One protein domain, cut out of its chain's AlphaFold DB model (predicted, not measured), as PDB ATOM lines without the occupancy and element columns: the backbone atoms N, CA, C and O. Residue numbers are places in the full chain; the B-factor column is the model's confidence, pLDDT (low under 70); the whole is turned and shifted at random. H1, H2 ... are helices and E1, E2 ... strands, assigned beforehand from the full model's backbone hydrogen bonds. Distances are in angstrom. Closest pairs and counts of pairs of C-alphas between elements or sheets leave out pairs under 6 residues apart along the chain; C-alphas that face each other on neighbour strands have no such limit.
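This is residues 7 to 64 of the 92 residues of an uncharacterized protein of Variovorax sp (UniProt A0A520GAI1). A small three-stranded antiparallel sheet, with E2 between E1 and E4, has H2 over E2 near the middle of the domain; the E1 and E2 hairpin makes one end of the longest axis, and H3 with the start of the link after it makes the other. H1 packs across H2, H3 packs on H2 at a steep angle, and after H3 the printed part folds back to add the short E4 beside the second half of E2. The printed part has 58 residues with three named helices and four named strands, in the order H1 E1 E2 H2 E3 H3 E4, and its class is mixed, helices and strands. It is compact, with a radius of gyration of the C-alphas of 10.5 A and spans of 33 by 23 by 18 A.

In the sheet, E2 is residues 22 to 27, 15.3 A long, E1 is residues 15 to 19, 12.4 A long, and E4 is residues 62 to 64, 6.2 A long. H1 is residues 7 to 12, 8.5 A long, and begins with C-alpha 7 at (99.526, 320.814, 285.500). H2 is residues 29 to 37, 12.2 A long. E3 is residues 40 to 42, 6.3 A long. H3, residues 44 to 55, is the longest helix at 17.0 A, with C-alpha 44 at (92.062, 338.197, 276.927). E4 ends with C-alpha 64 at (100.759, 331.722, 275.690).

E1 and E2 form an antiparallel hairpin at 144 degrees, with N 16 and O 24 at 2.9 A, within hydrogen-bond range. E2 and E4 are antiparallel at 159 degrees, with N 27 and O 62 at 2.9 A. The pairing is staggered: E2 pairs with E1 over residues 22 to 25 and with E4 over residues 25 to 27. H2 is on the sheet at a height over the sheet of 10.0 A, over E2 and along the strands, at 20 degrees to E2 on the local plane. H1 touches H2, about perpendicular at 75 degrees; their closest C-alphas are those of His 7 and Gln 31, 4.9 A apart. H3 touches H2 with residues 49 to 54 alone, at a steep tilt of 59 degrees, opposite ways; the closest C-alphas, of Pro 29 and Met 50, are 4.5 A apart. H1 only grazes the sheet with residues 7 to 12, and H3 only grazes it with residues 45 to 50. E3 pairs with no named strand, but E2 and E3 are near each other, with 6 pairs of C-alphas within 10 A. H1 and H3 are apart. In H1, H2 and H3 every O i to N i+4 pair is within hydrogen-bond range.

The two C-alphas farthest apart, those of Met 20 and Ala 56, are 33.9 A from each other. The printed part has no cut. The link from H3 to E4, six residues, is short; the other links are tight. The mean pLDDT of the printed part is 93.3, and no printed residue is under 70.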
ATOM      1  N   HIS A   7      99.604 319.876 286.608       87.75
ATOM      2  CA  HIS A   7      99.526 320.814 285.500       87.75
ATOM      3  C   HIS A   7     100.371 322.054 285.763       87.75
ATOM      4  O   HIS A   7     101.052 322.508 284.841       87.75
ATOM      5  N   LEU A   8     100.401 322.560 287.000       90.38
ATOM      6  CA  LEU A   8     101.269 323.676 287.372       90.38
ATOM      7  C   LEU A   8     102.749 323.299 287.248       90.38
ATOM      8  O   LEU A   8     103.509 324.025 286.603       90.38
ATOM      9  N   ASP A   9     103.182 322.161 287.799       90.31
ATOM     10  CA  ASP A   9     104.591 321.761 287.706       90.31
ATOM     11  C   ASP A   9     105.019 321.525 286.249       90.31
ATOM     12  O   ASP A   9     106.089 321.990 285.823       90.31
ATOM     13  N   ALA A  10     104.158 320.880 285.453       91.00
ATOM     14  CA  ALA A  10     104.378 320.693 284.026       91.00
ATOM     15  C   ALA A  10     104.432 322.030 283.271       91.00
ATOM     16  O   ALA A  10     105.318 322.215 282.431       91.00
ATOM     17  N   ALA A  11     103.546 322.980 283.578       93.12
ATOM     18  CA  ALA A  11     103.523 324.301 282.957       93.12
ATOM     19  C   ALA A  11     104.796 325.088 283.276       93.12
ATOM     20  O   ALA A  11     105.486 325.556 282.368       93.12
ATOM     21  N   LEU A  12     105.193 325.133 284.551       92.69
ATOM     22  CA  LEU A  12     106.428 325.778 284.987       92.69
ATOM     23  C   LEU A  12     107.658 325.215 284.239       92.69
ATOM     24  O   LEU A  12     108.653 325.919 284.087       92.69
ATOM     25  N   ARG A  13     107.645 323.943 283.773       90.56
ATOM     26  CA  ARG A  13     108.772 323.303 283.025       90.56
ATOM     27  C   ARG A  13     108.872 323.758 281.578       90.56
ATOM     28  O   ARG A  13     109.903 323.520 280.948       90.56
ATOM     29  N   LYS A  14     107.814 324.371 281.061       93.00
ATOM     30  CA  LYS A  14     107.690 324.810 279.670       93.00
ATOM     31  C   LYS A  14     107.802 326.323 279.518       93.00
ATOM     32  O   LYS A  14     107.923 326.806 278.396       93.00
ATOM     33  N   VAL A  15     107.747 327.058 280.626       93.38
ATOM     34  CA  VAL A  15     107.776 328.516 280.636       93.38
ATOM     35  C   VAL A  15     109.211 329.035 280.707       93.38
ATOM     36  O   VAL A  15     110.036 328.530 281.464       93.38
ATOM     37  N   LYS A  16     109.494 330.086 279.938       92.62
ATOM     38  CA  LYS A  16     110.754 330.837 279.968       92.62
ATOM     39  C   LYS A  16     110.499 332.340 279.917       92.62
ATOM     40  O   LYS A  16     109.438 332.782 279.475       92.62
ATOM     41  N   LEU A  17     111.482 333.121 280.357       91.75
ATOM     42  CA  LEU A  17     111.454 334.572 280.202       91.75
ATOM     43  C   LEU A  17     111.615 334.909 278.710       91.75
ATOM     44  O   LEU A  17     112.526 334.391 278.065       91.75
ATOM     45  N   TYR A  18     110.721 335.734 278.164       86.44
ATOM     46  CA  TYR A  18     110.772 336.169 276.765       86.44
ATOM     47  C   TYR A  18     111.422 337.551 276.644       86.44
ATOM     48  O   TYR A  18     112.446 337.688 275.981       86.44
ATOM     49  N   GLN A  19     110.865 338.560 277.326       84.31
ATOM     50  CA  GLN A  19     111.335 339.955 277.304       84.31
ATOM     51  C   GLN A  19     110.980 340.674 278.608       84.31
ATOM     52  O   GLN A  19     109.898 340.440 279.128       84.31
ATOM     53  N   MET A  20     111.841 341.580 279.101       80.62
ATOM     54  CA  MET A  20     111.654 342.433 280.298       80.62
ATOM     55  C   MET A  20     111.025 341.723 281.518       80.62
ATOM     56  O   MET A  20     111.727 341.311 282.436       80.62
ATOM     57  N   SER A  21     109.692 341.619 281.555       83.75
ATOM     58  CA  SER A  21     108.893 340.982 282.613       83.75
ATOM     59  C   SER A  21     107.807 340.026 282.086       83.75
ATOM     60  O   SER A  21     106.951 339.584 282.854       83.75
ATOM     61  N   GLN A  22     107.830 339.714 280.790       91.50
ATOM     62  CA  GLN A  22     106.900 338.824 280.109       91.50
ATOM     63  C   GLN A  22     107.489 337.419 279.968       91.50
ATOM     64  O   GLN A  22     108.646 337.229 279.578       91.50
ATOM     65  N   TRP A  23     106.653 336.435 280.268       94.62
ATOM     66  CA  TRP A  23     106.957 335.016 280.204       94.62
ATOM     67  C   TRP A  23     106.169 334.367 279.073       94.62
ATOM     68  O   TRP A  23     105.095 334.840 278.701       94.62
ATOM     69  N   VAL A  24     106.715 333.287 278.523       95.81
ATOM     70  CA  VAL A  24     106.097 332.539 277.428       95.81
ATOM     71  C   VAL A  24     106.227 331.041 277.660       95.81
ATOM     72  O   VAL A  24     107.267 330.577 278.132       95.81
ATOM     73  N   GLY A  25     105.199 330.276 277.297       95.69
ATOM     74  CA  GLY A  25     105.237 328.814 277.285       95.69
ATOM     75  C   GLY A  25     104.315 328.216 276.224       95.69
ATOM     76  O   GLY A  25     103.330 328.840 275.839       95.69
ATOM     77  N   TYR A  26     104.633 327.003 275.762       96.56
ATOM     78  CA  TYR A  26     103.753 326.207 274.900       96.56
ATOM     79  C   TYR A  26     102.899 325.283 275.775       96.56
ATOM     80  O   TYR A  26     103.393 324.280 276.299       96.56
ATOM     81  N   LEU A  27     101.650 325.669 276.016       96.69
ATOM     82  CA  LEU A  27     100.824 325.156 277.111       96.69
ATOM     83  C   LEU A  27      99.503 324.607 276.593       96.69
ATOM     84  O   LEU A  27      98.944 325.154 275.648       96.69
ATOM     85  N   THR A  28      98.992 323.563 277.244       97.00
ATOM     86  CA  THR A  28      97.592 323.131 277.095       97.00
ATOM     87  C   THR A  28      96.654 324.063 277.882       97.00
ATOM     88  O   THR A  28      97.130 324.784 278.766       97.00
ATOM     89  N   PRO A  29      95.329 324.040 277.640       96.69
ATOM     90  CA  PRO A  29      94.363 324.819 278.414       96.69
ATOM     91  C   PRO A  29      94.466 324.581 279.927       96.69
ATOM     92  O   PRO A  29      94.500 325.538 280.694       96.69
ATOM     93  N   ALA A  30      94.619 323.326 280.362       95.56
ATOM     94  CA  ALA A  30      94.806 322.987 281.778       95.56
ATOM     95  C   ALA A  30      96.090 323.595 282.368       95.56
ATOM     96  O   ALA A  30      96.073 324.174 283.449       95.56
ATOM     97  N   GLN A  31      97.200 323.536 281.626       96.00
ATOM     98  CA  GLN A  31      98.477 324.122 282.047       96.00
ATOM     99  C   GLN A  31      98.432 325.652 282.102       96.00
ATOM    100  O   GLN A  31      98.992 326.253 283.017       96.00
ATOM    101  N   ALA A  32      97.774 326.283 281.129       95.94
ATOM    102  CA  ALA A  32      97.563 327.723 281.126       95.94
ATOM    103  C   ALA A  32      96.682 328.152 282.311       95.94
ATOM    104  O   ALA A  32      97.027 329.117 282.988       95.94
ATOM    105  N   SER A  33      95.617 327.399 282.614       95.75
ATOM    106  CA  SER A  33      94.725 327.685 283.746       95.75
ATOM    107  C   SER A  33      95.455 327.594 285.074       95.75
ATOM    108  O   SER A  33      95.421 328.547 285.842       95.75
ATOM    109  N   ALA A  34      96.220 326.521 285.286       94.81
ATOM    110  CA  ALA A  34      97.005 326.347 286.502       94.81
ATOM    111  C   ALA A  34      98.003 327.501 286.727       94.81
ATOM    112  O   ALA A  34      98.236 327.925 287.859       94.81
ATOM    113  N   LEU A  35      98.585 328.060 285.656       94.44
ATOM    114  CA  LEU A  35      99.427 329.255 285.767       94.44
ATOM    115  C   LEU A  35      98.627 330.507 286.128       94.44
ATOM    116  O   LEU A  35      99.126 331.318 286.905       94.44
ATOM    117  N   VAL A  36      97.425 330.684 285.574       94.88
ATOM    118  CA  VAL A  36      96.533 331.801 285.934       94.88
ATOM    119  C   VAL A  36      96.160 331.720 287.410       94.88
ATOM    120  O   VAL A  36      96.309 332.716 288.116       94.88
ATOM    121  N   ASP A  37      95.802 330.533 287.896       93.62
ATOM    122  CA  ASP A  37      95.493 330.282 289.308       93.62
ATOM    123  C   ASP A  37      96.707 330.557 290.214       93.62
ATOM    124  O   ASP A  37      96.570 331.072 291.323       93.62
ATOM    125  N   ALA A  38      97.924 330.308 289.715       92.44
ATOM    126  CA  ALA A  38      99.173 330.654 290.393       92.44
ATOM    127  C   ALA A  38      99.568 332.146 290.282       92.44
ATOM    128  O   ALA A  38     100.570 332.560 290.874       92.44
ATOM    129  N   GLY A  39      98.812 332.966 289.544       94.38
ATOM    130  CA  GLY A  39      99.031 334.409 289.405       94.38
ATOM    131  C   GLY A  39      99.639 334.860 288.072       94.38
ATOM    132  O   GLY A  39     100.329 335.884 288.032       94.38
ATOM    133  N   ALA A  40      99.436 334.114 286.986       95.81
ATOM    134  CA  ALA A  40      99.721 334.575 285.628       95.81
ATOM    135  C   ALA A  40      98.601 335.478 285.094       95.81
ATOM    136  O   ALA A  40      97.417 335.257 285.332       95.81
ATOM    137  N   THR A  41      98.981 336.470 284.298       96.50
ATOM    138  CA  THR A  41      98.074 337.389 283.608       96.50
ATOM    139  C   THR A  41      98.323 337.302 282.099       96.50
ATOM    140  O   THR A  41      99.205 338.000 281.586       96.50
ATOM    141  N   PRO A  42      97.622 336.399 281.391       94.81
ATOM    142  CA  PRO A  42      97.692 336.262 279.939       94.81
ATOM    143  C   PRO A  42      96.770 337.265 279.227       94.81
ATOM    144  O   PRO A  42      96.012 338.002 279.864       94.81
ATOM    145  N   ALA A  43      96.817 337.301 277.894       91.81
ATOM    146  CA  ALA A  43      95.950 338.173 277.108       91.81
ATOM    147  C   ALA A  43      94.475 337.699 277.122       91.81
ATOM    148  O   ALA A  43      94.211 336.501 277.249       91.81
ATOM    149  N   PRO A  44      93.480 338.584 276.913       91.12
ATOM    150  CA  PRO A  44      92.062 338.197 276.927       91.12
ATOM    151  C   PRO A  44      91.691 337.064 275.953       91.12
ATOM    152  O   PRO A  44      90.864 336.212 276.278       91.12
ATOM    153  N   HIS A  45      92.328 337.006 274.779       90.06
ATOM    154  CA  HIS A  45      92.096 335.938 273.799       90.06
ATOM    155  C   HIS A  45      92.692 334.583 274.230       90.06
ATOM    156  O   HIS A  45      92.197 333.535 273.811       90.06
ATOM    157  N   ASP A  46      93.726 334.581 275.080       93.56
ATOM    158  CA  ASP A  46      94.247 333.388 275.762       93.56
ATOM    159  C   ASP A  46      93.285 332.875 276.817       93.56
ATOM    160  O   ASP A  46      93.035 331.673 276.872       93.56
ATOM    161  N   ILE A  47      92.661 333.774 277.574       93.56
ATOM    162  CA  ILE A  47      91.647 333.397 278.562       93.56
ATOM    163  C   ILE A  47      90.438 332.744 277.877       93.56
ATOM    164  O   ILE A  47      89.959 331.707 278.336       93.56
ATOM    165  N   ALA A  48      89.949 333.320 276.774       94.81
ATOM    166  CA  ALA A  48      88.811 332.772 276.035       94.81
ATOM    167  C   ALA A  48      89.106 331.373 275.465       94.81
ATOM    168  O   ALA A  48      88.320 330.444 275.659       94.81
ATOM    169  N   TRP A  49      90.261 331.205 274.816       95.81
ATOM    170  CA  TRP A  49      90.697 329.906 274.300       95.81
ATOM    171  C   TRP A  49      90.878 328.871 275.408       95.81
ATOM    172  O   TRP A  49      90.394 327.752 275.276       95.81
ATOM    173  N   MET A  50      91.524 329.246 276.513       95.19
ATOM    174  CA  MET A  50      91.755 328.367 277.654       95.19
ATOM    175  C   MET A  50      90.435 327.858 278.236       95.19
ATOM    176  O   MET A  50      90.279 326.659 278.440       95.19
ATOM    177  N   LYS A  51      89.452 328.743 278.448       95.19
ATOM    178  CA  LYS A  51      88.127 328.354 278.957       95.19
ATOM    179  C   LYS A  51      87.399 327.403 278.007       95.19
ATOM    180  O   LYS A  51      86.875 326.390 278.459       95.19
ATOM    181  N   SER A  52      87.402 327.707 276.709       95.62
ATOM    182  CA  SER A  52      86.805 326.835 275.689       95.62
ATOM    183  C   SER A  52      87.499 325.467 275.643       95.62
ATOM    184  O   SER A  52      86.851 324.424 275.677       95.62
ATOM    185  N   GLY A  53      88.835 325.457 275.674       94.81
ATOM    186  CA  GLY A  53      89.636 324.240 275.680       94.81
ATOM    187  C   GLY A  53      89.424 323.381 276.928       94.81
ATOM    188  O   GLY A  53      89.355 322.165 276.806       94.81
ATOM    189  N   LEU A  54      89.255 323.988 278.108       94.56
ATOM    190  CA  LEU A  54      88.900 323.271 279.338       94.56
ATOM    191  C   LEU A  54      87.521 322.609 279.238       94.56
ATOM    192  O   LEU A  54      87.386 321.440 279.584       94.56
ATOM    193  N   GLN A  55      86.514 323.327 278.730       96.06
ATOM    194  CA  GLN A  55      85.165 322.780 278.531       96.06
ATOM    195  C   GLN A  55      85.156 321.614 277.535       96.06
ATOM    196  O   GLN A  55      84.433 320.643 277.730       96.06
ATOM    197  N   ALA A  56      85.987 321.693 276.495       94.88
ATOM    198  CA  ALA A  56      86.138 320.649 275.488       94.88
ATOM    199  C   ALA A  56      87.113 319.522 275.890       94.88
ATOM    200  O   ALA A  56      87.371 318.636 275.079       94.88
ATOM    201  N   ALA A  57      87.701 319.570 277.094       92.19
ATOM    202  CA  ALA A  57      88.792 318.687 277.524       92.19
ATOM    203  C   ALA A  57      89.967 318.609 276.517       92.19
ATOM    204  O   ALA A  57      90.658 317.592 276.405       92.19
ATOM    205  N   SER A  58      90.205 319.696 275.777       93.25
ATOM    206  CA  SER A  58      91.212 319.764 274.722       93.25
ATOM    207  C   SER A  58      92.630 319.698 275.288       93.25
ATOM    208  O   SER A  58      92.970 320.353 276.276       93.25
ATOM    209  N   GLN A  59      93.477 318.929 274.605       92.75
ATOM    210  CA  GLN A  59      94.916 318.839 274.860       92.75
ATOM    211  C   GLN A  59      95.739 319.637 273.841       92.75
ATOM    212  O   GLN A  59      96.968 319.554 273.839       92.75
ATOM    213  N   GLU A  60      95.085 320.401 272.964       94.69
ATOM    214  CA  GLU A  60      95.777 321.231 271.987       94.69
ATOM    215  C   GLU A  60      96.591 322.298 272.715       94.69
ATOM    216  O   GLU A  60      96.058 323.075 273.502       94.69
ATOM    217  N   ALA A  61      97.901 322.312 272.487       95.00
ATOM    218  CA  ALA A  61      98.784 323.280 273.109       95.00
ATOM    219  C   ALA A  61      99.024 324.476 272.186       95.00
ATOM    220  O   ALA A  61      99.080 324.326 270.968       95.00
ATOM    221  N   ARG A  62      99.224 325.660 272.769       95.62
ATOM    222  CA  ARG A  62      99.636 326.853 272.024       95.62
ATOM    223  C   ARG A  62     100.616 327.713 272.799       95.62
ATOM    224  O   ARG A  62     100.792 327.551 274.005       95.62
ATOM    225  N   TRP A  63     101.248 328.647 272.096       96.00
ATOM    226  CA  TRP A  63     102.070 329.674 272.728       96.00
ATOM    227  C   TRP A  63     101.192 330.659 273.496       96.00
ATOM    228  O   TRP A  63     100.329 331.300 272.907       96.00
ATOM    229  N   VAL A  64     101.439 330.779 274.798       95.88
ATOM    230  CA  VAL A  64     100.759 331.722 275.690       95.88
ATOM    231  C   VAL A  64     101.794 332.677 276.259       95.88
ATOM    232  O   VAL A  64     102.805 332.244 276.819       95.88
TER     233      VAL A  64